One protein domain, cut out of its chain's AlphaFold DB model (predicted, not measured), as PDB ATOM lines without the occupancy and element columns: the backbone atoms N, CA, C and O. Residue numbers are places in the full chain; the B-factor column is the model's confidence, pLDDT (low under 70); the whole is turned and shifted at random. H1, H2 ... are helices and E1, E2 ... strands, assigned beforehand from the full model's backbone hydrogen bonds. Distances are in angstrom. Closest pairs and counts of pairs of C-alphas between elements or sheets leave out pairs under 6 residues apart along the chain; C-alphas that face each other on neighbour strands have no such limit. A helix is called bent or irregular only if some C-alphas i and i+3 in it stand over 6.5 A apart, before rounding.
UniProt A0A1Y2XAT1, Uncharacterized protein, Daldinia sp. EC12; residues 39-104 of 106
ATOM      1  N   PRO A  39     -10.076  14.861  30.384       95.31
ATOM      2  CA  PRO A  39      -8.635  14.671  30.545       95.31
ATOM      3  C   PRO A  39      -8.291  13.515  31.488       95.31
ATOM      4  O   PRO A  39      -7.425  12.711  31.164       95.31
ATOM      5  N   ALA A  40      -9.003  13.377  32.610       97.12
ATOM      6  CA  ALA A  40      -8.789  12.283  33.553       97.12
ATOM      7  C   ALA A  40      -9.056  10.907  32.923       97.12
ATOM      8  O   ALA A  40      -8.251   9.992  33.081       97.12
ATOM      9  N   ASP A  41     -10.140  10.752  32.159       96.94
ATOM     10  CA  ASP A  41     -10.418   9.484  31.476       96.94
ATOM     11  C   ASP A  41      -9.366   9.183  30.398       96.94
ATOM     12  O   ASP A  41      -9.012   8.022  30.197       96.94
ATOM     13  N   ALA A  42      -8.835  10.212  29.726       95.50
ATOM     14  CA  ALA A  42      -7.731  10.052  28.782       95.50
ATOM     15  C   ALA A  42      -6.428   9.635  29.491       95.50
ATOM     16  O   ALA A  42      -5.729   8.751  28.997       95.50
ATOM     17  N   VAL A  43      -6.125  10.208  30.666       96.56
ATOM     18  CA  VAL A  43      -5.016   9.763  31.531       96.56
ATOM     19  C   VAL A  43      -5.187   8.291  31.887       96.56
ATOM     20  O   VAL A  43      -4.254   7.518  31.695       96.56
ATOM     21  N   TRP A  44      -6.375   7.884  32.347       96.94
ATOM     22  CA  TRP A  44      -6.654   6.493  32.710       96.94
ATOM     23  C   TRP A  44      -6.468   5.537  31.532       96.94
ATOM     24  O   TRP A  44      -5.788   4.524  31.665       96.94
ATOM     25  N   GLU A  45      -7.016   5.871  30.364       95.81
ATOM     26  CA  GLU A  45      -6.872   5.076  29.141       95.81
ATOM     27  C   GLU A  45      -5.400   4.876  28.751       95.81
ATOM     28  O   GLU A  45      -4.965   3.747  28.529       95.81
ATOM     29  N   LEU A  46      -4.617   5.958  28.722       95.94
ATOM     30  CA  LEU A  46      -3.188   5.912  28.393       95.94
ATOM     31  C   LEU A  46      -2.386   5.106  29.414       95.94
ATOM     32  O   LEU A  46      -1.481   4.359  29.051       95.94
ATOM     33  N   CYS A  47      -2.749   5.234  30.684       95.00
ATOM     34  CA  CYS A  47      -2.210   4.447  31.778       95.00
ATOM     35  C   CYS A  47      -2.430   2.943  31.583       95.00
ATOM     36  O   CYS A  47      -1.482   2.163  31.648       95.00
ATOM     37  N   GLN A  48      -3.666   2.534  31.279       93.38
ATOM     38  CA  GLN A  48      -4.002   1.130  31.017       93.38
ATOM     39  C   GLN A  48      -3.317   0.590  29.751       93.38
ATOM     40  O   GLN A  48      -3.070  -0.609  29.648       93.38
ATOM     41  N   ALA A  49      -2.962   1.467  28.809       93.94
ATOM     42  CA  ALA A  49      -2.178   1.123  27.625       93.94
ATOM     43  C   ALA A  49      -0.658   1.003  27.886       93.94
ATOM     44  O   ALA A  49       0.092   0.736  26.947       93.94
ATOM     45  N   GLY A  50      -0.190   1.189  29.127       91.62
ATOM     46  CA  GLY A  50       1.230   1.116  29.489       91.62
ATOM     47  C   GLY A  50       2.001   2.433  29.343       91.62
ATOM     48  O   GLY A  50       3.228   2.420  29.395       91.62
ATOM     49  N   GLY A  51       1.301   3.562  29.199       88.00
ATOM     50  CA  GLY A  51       1.895   4.885  29.005       88.00
ATOM     51  C   GLY A  51       2.187   5.174  27.532       88.00
ATOM     52  O   GLY A  51       2.882   4.427  26.848       88.00
ATOM     53  N   THR A  52       1.628   6.269  27.017       92.12
ATOM     54  CA  THR A  52       1.838   6.762  25.647       92.12
ATOM     55  C   THR A  52       1.265   8.181  25.523       92.12
ATOM     56  O   THR A  52       0.938   8.814  26.528       92.12
ATOM     57  N   CYS A  53       1.144   8.699  24.303       94.31
ATOM     58  CA  CYS A  53       0.491   9.965  24.003       94.31
ATOM     59  C   CYS A  53      -0.770   9.764  23.162       94.31
ATOM     60  O   CYS A  53      -0.797   8.927  22.261       94.31
ATOM     61  N   LYS A  54      -1.782  10.599  23.397       91.81
ATOM     62  CA  LYS A  54      -3.014  10.679  22.612       91.81
ATOM     63  C   LYS A  54      -3.265  12.115  22.177       91.81
ATOM     64  O   LYS A  54      -3.177  13.043  22.976       91.81
ATOM     65  N   GLU A  55      -3.608  12.280  20.906       90.12
ATOM     66  CA  GLU A  55      -4.135  13.532  20.371       90.12
ATOM     67  C   GLU A  55      -5.664  13.486  20.376       90.12
ATOM     68  O   GLU A  55      -6.268  12.444  20.119       90.12
ATOM     69  N   ASN A  56      -6.310  14.616  20.660       82.06
ATOM     70  CA  ASN A  56      -7.773  14.699  20.703       82.06
ATOM     71  C   ASN A  56      -8.426  15.069  19.357       82.06
ATOM     72  O   ASN A  56      -9.624  15.335  19.326       82.06
ATOM     73  N   GLY A  57      -7.652  15.147  18.268       76.88
ATOM     74  CA  GLY A  57      -8.130  15.575  16.943       76.88
ATOM     75  C   GLY A  57      -8.352  17.087  16.787       76.88
ATOM     76  O   GLY A  57      -8.756  17.538  15.719       76.88
ATOM     77  N   HIS A  58      -8.059  17.880  17.821       81.25
ATOM     78  CA  HIS A  58      -8.253  19.334  17.872       81.25
ATOM     79  C   HIS A  58      -6.980  20.091  18.299       81.25
ATOM     80  O   HIS A  58      -7.065  21.204  18.824       81.25
ATOM     81  N   GLY A  59      -5.810  19.478  18.090       78.44
ATOM     82  CA  GLY A  59      -4.487  20.055  18.365       78.44
ATOM     83  C   GLY A  59      -3.929  19.771  19.763       78.44
ATOM     84  O   GLY A  59      -2.717  19.827  19.944       78.44
ATOM     85  N   ALA A  60      -4.764  19.374  20.733       85.62
ATOM     86  CA  ALA A  60      -4.258  19.042  22.061       85.62
ATOM     87  C   ALA A  60      -3.709  17.610  22.098       85.62
ATOM     88  O   ALA A  60      -4.351  16.661  21.633       85.62
ATOM     89  N   ARG A  61      -2.537  17.466  22.714       92.88
ATOM     90  CA  ARG A  61      -1.858  16.196  22.962       92.88
ATOM     91  C   ARG A  61      -1.701  16.003  24.461       92.88
ATOM     92  O   ARG A  61      -1.238  16.920  25.132       92.88
ATOM     93  N   LEU A  62      -2.072  14.827  24.952       95.06
ATOM     94  CA  LEU A  62      -1.889  14.401  26.337       95.06
ATOM     95  C   LEU A  62      -0.976  13.178  26.349       95.06
ATOM     96  O   LEU A  62      -1.186  12.250  25.571       95.06
ATOM     97  N   CYS A  63       0.038  13.176  27.202       96.06
ATOM     98  CA  CYS A  63       0.985  12.080  27.352       96.06
ATOM     99  C   CYS A  63       1.038  11.601  28.800       96.06
ATOM    100  O   CYS A  63       0.976  12.408  29.722       96.06
ATOM    101  N   VAL A  64       1.208  10.294  28.977       97.62
ATOM    102  CA  VAL A  64       1.500   9.644  30.257       97.62
ATOM    103  C   VAL A  64       2.800   8.866  30.091       97.62
ATOM    104  O   VAL A  64       2.880   7.981  29.241       97.62
ATOM    105  N   VAL A  65       3.822   9.209  30.873       97.06
ATOM    106  CA  VAL A  65       5.172   8.633  30.773       97.06
ATOM    107  C   VAL A  65       5.709   8.340  32.171       97.06
ATOM    108  O   VAL A  65       5.513   9.142  33.078       97.06
ATOM    109  N   GLY A  66       6.422   7.225  32.340       95.31
ATOM    110  CA  GLY A  66       7.062   6.851  33.604       95.31
ATOM    111  C   GLY A  66       6.424   5.624  34.252       95.31
ATOM    112  O   GLY A  66       5.977   4.716  33.550       95.31
ATOM    113  N   ASP A  67       6.414   5.577  35.585       94.38
ATOM    114  CA  ASP A  67       5.943   4.410  36.341       94.38
ATOM    115  C   ASP A  67       4.410   4.285  36.360       94.38
ATOM    116  O   ASP A  67       3.715   4.854  37.204       94.38
ATOM    117  N   VAL A  68       3.867   3.471  35.456       92.75
ATOM    118  CA  VAL A  68       2.422   3.201  35.360       92.75
ATOM    119  C   VAL A  68       1.817   2.508  36.587       92.75
ATOM    120  O   VAL A  68       0.595   2.432  36.701       92.75
ATOM    121  N   SER A  69       2.617   2.058  37.560       92.50
ATOM    122  CA  SER A  69       2.072   1.628  38.853       92.50
ATOM    123  C   SER A  69       1.356   2.774  39.597       92.50
ATOM    124  O   SER A  69       0.427   2.529  40.368       92.50
ATOM    125  N   GLN A  70       1.697   4.034  39.284       93.50
ATOM    126  CA  GLN A  70       1.110   5.254  39.857       93.50
ATOM    127  C   GLN A  70      -0.173   5.718  39.145       93.50
ATOM    128  O   GLN A  70      -0.693   6.804  39.409       93.50
ATOM    129  N   CYS A  71      -0.716   4.916  38.229       93.56
ATOM    130  CA  CYS A  71      -1.823   5.327  37.369       93.56
ATOM    131  C   CYS A  71      -3.118   5.673  38.103       93.56
ATOM    132  O   CYS A  71      -3.816   6.604  37.703       93.56
ATOM    133  N   LEU A  72      -3.428   4.969  39.194       94.06
ATOM    134  CA  LEU A  72      -4.582   5.321  40.023       94.06
ATOM    135  C   LEU A  72      -4.417   6.724  40.623       94.06
ATOM    136  O   LEU A  72      -5.367   7.503  40.637       94.06
ATOM    137  N   CYS A  73      -3.202   7.071  41.043       94.50
ATOM    138  CA  CYS A  73      -2.905   8.376  41.612       94.50
ATOM    139  C   CYS A  73      -3.012   9.505  40.594       94.50
ATOM    140  O   CYS A  73      -3.676  10.505  40.860       94.50
ATOM    141  N   ALA A  74      -2.435   9.327  39.406       95.94
ATOM    142  CA  ALA A  74      -2.562  10.322  38.349       95.94
ATOM    143  C   ALA A  74      -4.003  10.498  37.867       95.94
ATOM    144  O   ALA A  74      -4.412  11.627  37.608       95.94
ATOM    145  N   TYR A  75      -4.791   9.420  37.797       97.00
ATOM    146  CA  TYR A  75      -6.212   9.509  37.473       97.00
ATOM    147  C   TYR A  75      -6.999  10.298  38.523       97.00
ATOM    148  O   TYR A  75      -7.707  11.235  38.160       97.00
ATOM    149  N   GLU A  76      -6.877   9.960  39.809       95.94
ATOM    150  CA  GLU A  76      -7.628  10.644  40.871       95.94
ATOM    151  C   GLU A  76      -7.211  12.117  41.003       95.94
ATOM    152  O   GLU A  76      -8.067  12.997  41.125       95.94
ATOM    153  N   ALA A  77      -5.912  12.414  40.876       96.06
ATOM    154  CA  ALA A  77      -5.418  13.786  40.826       96.06
ATOM    155  C   ALA A  77      -5.985  14.542  39.614       96.06
ATOM    156  O   ALA A  77      -6.553  15.623  39.768       96.06
ATOM    157  N   ALA A  78      -5.924  13.953  38.413       96.81
ATOM    158  CA  ALA A  78      -6.451  14.577  37.202       96.81
ATOM    159  C   ALA A  78      -7.962  14.805  37.295       96.81
ATOM    160  O   ALA A  78      -8.465  15.856  36.905       96.81
ATOM    161  N   LYS A  79      -8.694  13.852  37.869       97.25
ATOM    162  CA  LYS A  79     -10.135  13.949  38.097       97.25
ATOM    163  C   LYS A  79     -10.493  15.061  39.079       97.25
ATOM    164  O   LYS A  79     -11.494  15.740  38.863       97.25
ATOM    165  N   SER A  80      -9.695  15.252  40.129       96.44
ATOM    166  CA  SER A  80      -9.902  16.322  41.109       96.44
ATOM    167  C   SER A  80      -9.487  17.701  40.594       96.44
ATOM    168  O   SER A  80     -10.000  18.701  41.094       96.44
ATOM    169  N   TRP A  81      -8.536  17.771  39.663       96.50
ATOM    170  CA  TRP A  81      -7.956  19.033  39.192       96.50
ATOM    171  C   TRP A  81      -8.464  19.490  37.832       96.50
ATOM    172  O   TRP A  81      -8.260  20.648  37.468       96.50
ATOM    173  N   GLN A  82      -9.134  18.619  37.079       96.62
ATOM    174  CA  GLN A  82      -9.766  19.030  35.836       96.62
ATOM    175  C   GLN A  82     -10.975  19.935  36.090       96.62
ATOM    176  O   GLN A  82     -11.708  19.791  37.070       96.62
ATOM    177  N   SER A  83     -11.239  20.833  35.152       95.88
ATOM    178  CA  SER A  83     -12.410  21.710  35.173       95.88
ATOM    179  C   SER A  83     -13.021  21.842  33.780       95.88
ATOM    180  O   SER A  83     -12.402  21.478  32.776       95.88
ATOM    181  N   LYS A  84     -14.271  22.321  33.705       94.50
ATOM    182  CA  LYS A  84     -14.987  22.513  32.438       94.50
ATOM    183  C   LYS A  84     -15.605  23.898  32.345       94.50
ATOM    184  O   LYS A  84     -16.495  24.235  33.122       94.50
ATOM    185  N   HIS A  85     -15.195  24.651  31.327       91.62
ATOM    186  CA  HIS A  85     -15.689  25.998  31.024       91.62
ATOM    187  C   HIS A  85     -15.850  26.165  29.505       91.62
ATOM    188  O   HIS A  85     -15.180  26.975  28.872       91.62
ATOM    189  N   GLY A  86     -16.705  25.334  28.903       91.62
ATOM    190  CA  GLY A  86     -16.752  25.123  27.453       91.62
ATOM    191  C   GLY A  86     -15.915  23.904  27.083       91.62
ATOM    192  O   GLY A  86     -16.469  22.814  26.927       91.62
ATOM    193  N   ASP A  87     -14.596  24.074  27.057       92.44
ATOM    194  CA  ASP A  87     -13.641  22.969  26.935       92.44
ATOM    195  C   ASP A  87     -13.261  22.395  28.300       92.44
ATOM    196  O   ASP A  87     -13.594  22.959  29.351       92.44
ATOM    197  N   TRP A  88     -12.563  21.261  28.272       94.44
ATOM    198  CA  TRP A  88     -11.919  20.716  29.453       94.44
ATOM    199  C   TRP A  88     -10.565  21.372  29.677       94.44
ATOM    200  O   TRP A  88      -9.853  21.700  28.730       94.44
ATOM    201  N   PHE A  89     -10.195  21.508  30.939       95.06
ATOM    202  CA  PHE A  89      -8.893  21.996  31.354       95.06
ATOM    203  C   PHE A  89      -8.309  21.033  32.371       95.06
ATOM    204  O   PHE A  89      -9.042  20.442  33.162       95.06
ATOM    205  N   LEU A  90      -6.996  20.873  32.325       96.25
ATOM    206  CA  LEU A  90      -6.196  20.142  33.298       96.25
ATOM    207  C   LEU A  90      -4.825  20.814  33.342       96.25
ATOM    208  O   LEU A  90      -4.443  21.465  32.374       96.25
ATOM    209  N   TRP A  91      -4.073  20.669  34.427       96.44
ATOM    210  CA  TRP A  91      -2.696  21.154  34.453       96.44
ATOM    211  C   TRP A  91      -1.869  20.564  33.297       96.44
ATOM    212  O   TRP A  91      -1.958  19.373  33.002       96.44
ATOM    213  N   SER A  92      -1.076  21.403  32.633       95.62
ATOM    214  CA  SER A  92      -0.240  21.032  31.487       95.62
ATOM    215  C   SER A  92       0.934  20.137  31.890       95.62
ATOM    216  O   SER A  92       1.496  19.437  31.048       95.62
ATOM    217  N   GLY A  93       1.276  20.109  33.180       96.69
ATOM    218  CA  GLY A  93       2.230  19.179  33.769       96.69
ATOM    219  C   GLY A  93       1.771  18.711  35.145       96.69
ATOM    220  O   GLY A  93       1.478  19.532  36.018       96.69
ATOM    221  N   MET A  94       1.738  17.394  35.338       97.00
ATOM    222  CA  MET A  94       1.501  16.742  36.623       97.00
ATOM    223  C   MET A  94       2.517  15.627  36.853       97.00
ATOM    224  O   MET A  94       2.863  14.897  35.926       97.00
ATOM    225  N   ASN A  95       2.931  15.445  38.100       97.31
ATOM    226  CA  ASN A  95       3.865  14.404  38.513       97.31
ATOM    227  C   ASN A  95       3.284  13.662  39.711       97.31
ATOM    228  O   ASN A  95       2.934  14.309  40.688       97.31
ATOM    229  N   CYS A  96       3.198  12.337  39.643       95.44
ATOM    230  CA  CYS A  96       2.764  11.462  40.730       95.44
ATOM    231  C   CYS A  96       3.854  10.406  40.939       95.44
ATOM    232  O   CYS A  96       3.905   9.413  40.210       95.44
ATOM    233  N   GLY A  97       4.774  10.661  41.872       93.19
ATOM    234  CA  GLY A  97       6.038   9.922  41.938       93.19
ATOM    235  C   GLY A  97       6.819  10.035  40.621       93.19
ATOM    236  O   GLY A  97       7.015  11.137  40.107       93.19
ATOM    237  N   ASP A  98       7.206   8.892  40.051       93.56
ATOM    238  CA  ASP A  98       7.952   8.817  38.785       93.56
ATOM    239  C   ASP A  98       7.056   8.817  37.534       93.56
ATOM    240  O   ASP A  98       7.554   8.708  36.411       93.56
ATOM    241  N   LEU A  99       5.733   8.931  37.692       96.25
ATOM    242  CA  LEU A  99       4.814   9.092  36.570       96.25
ATOM    243  C   LEU A  99       4.560  10.568  36.294       96.25
ATOM    244  O   LEU A  99       4.217  11.342  37.184       96.25
ATOM    245  N   THR A 100       4.687  10.945  35.029       97.56
ATOM    246  CA  THR A 100       4.446  12.294  34.530       97.56
ATOM    247  C   THR A 100       3.282  12.285  33.549       97.56
ATOM    248  O   THR A 100       3.251  11.486  32.610       97.56
ATOM    249  N   VAL A 101       2.346  13.212  33.744       97.25
ATOM    250  CA  VAL A 101       1.309  13.560  32.775       97.25
ATOM    251  C   VAL A 101       1.655  14.918  32.185       97.25
ATOM    252  O   VAL A 101       1.875  15.872  32.929       97.25
ATOM    253  N   THR A 102       1.686  15.025  30.861       96.56
ATOM    254  CA  THR A 102       1.817  16.315  30.176       96.56
ATOM    255  C   THR A 102       0.662  16.545  29.223       96.56
ATOM    256  O   THR A 102       0.146  15.607  28.618       96.56
ATOM    257  N   MET A 103       0.257  17.802  29.079       94.12
ATOM    258  CA  MET A 103      -0.760  18.219  28.126       94.12
ATOM    259  C   MET A 103      -0.378  19.559  27.510       94.12
ATOM    260  O   MET A 103       0.037  20.469  28.221       94.12
ATOM    261  N   ASN A 104      -0.531  19.701  26.195       87.38
ATOM    262  CA  ASN A 104      -0.263  20.983  25.546       87.38
ATOM    263  C   ASN A 104      -1.252  22.063  26.032       87.38
ATOM    264  O   ASN A 104      -2.456  21.812  26.148       87.38
TER     265      ASN A 104
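What this domain is: This is residues 39 to 104 of the 106 residues of an uncharacterized protein of Daldinia sp. EC12 (UniProt A0A1Y2XAT1). One antiparallel sheet of four strands has two helices, H1 and H2, side by side over one of its faces and running opposite ways, while its other face is bare of named elements. A small hairpin, E3 and E4, lies at one end of the domain, and E4 runs on into E5 of the sheet. The printed part has 66 residues with two named helices and six named strands, in the order H1, E1, E2, H2, E3, E4, E5, E6; the sheet's order is E1, E2, E6, E5, and the class is mixed, helices and strands. It is compact, with a radius of gyration of the C-alphas of 10.7 A and spans of 32 by 23 by 16 A.

How they stand to each other: Look first at the sheet: E1, residues 53 to 55, and E5, residues 93 to 96, are its edge strands, and E2, residues 61 to 65, and E6, residues 99 to 103, are inner. The hairpin of E1 and E2 has N 54 and O 62 at 2.8 A, within hydrogen-bond range. E2 and E6 have N 63 and O 102 at 2.8 A, and the hairpin of E5 and E6 has N 96 and O 99 at 2.8 A. Two layers, helices on one face of a sheet, are made by H1, residues 39 to 48, and H2, residues 68 to 81. H1 lies over E2, at a height over the sheet of 8.4 A; its closest C-alphas to E2 are those of Leu 46 and Val 64, 6.3 A. H2 lies over E6 and E5, at a height over the sheet of 8.2 A; its closest C-alphas to E5 are those of Ala 74 and Cys 96, 5.9 A. H1 and H2 touch at a shallow tilt of 8 degrees, opposite ways, closest at the C-alphas of Ala 40 and Ala 78, 4.9 A. In the hairpin of E3, residues 83 to 85, and E4, residues 87 to 91, N 83 and O 89 are 3.0 A apart. E4 runs on into E5 at 56 degrees, while E3 and E6 are apart. Every O i to N i+4 pair is within hydrogen-bond range in H1, and 8 of 10 are in H2.

Where its parts are: Find C-alpha 39 at (-8.635, 14.671, 30.545); from there H1 runs 14.3 A. H2 runs 19.3 A from C-alpha 68 at (2.422, 3.201, 35.360) and is irregular, with C-alphas 69 and 72 7.7 A apart. E2 measures 12.9 A, E4 13.4 A, E5 10.4 A, and E6 13.6 A, ending at C-alpha 103 at (-0.760, 18.219, 28.126); E1 and E3 have three residues each.

The domain as a whole: The two C-alphas farthest apart are those of Ser 69 and Gly 86, 32.2 A. The printed part has no cut, and its links are tight. Its mean pLDDT is 93.8, and no printed residue is under 70.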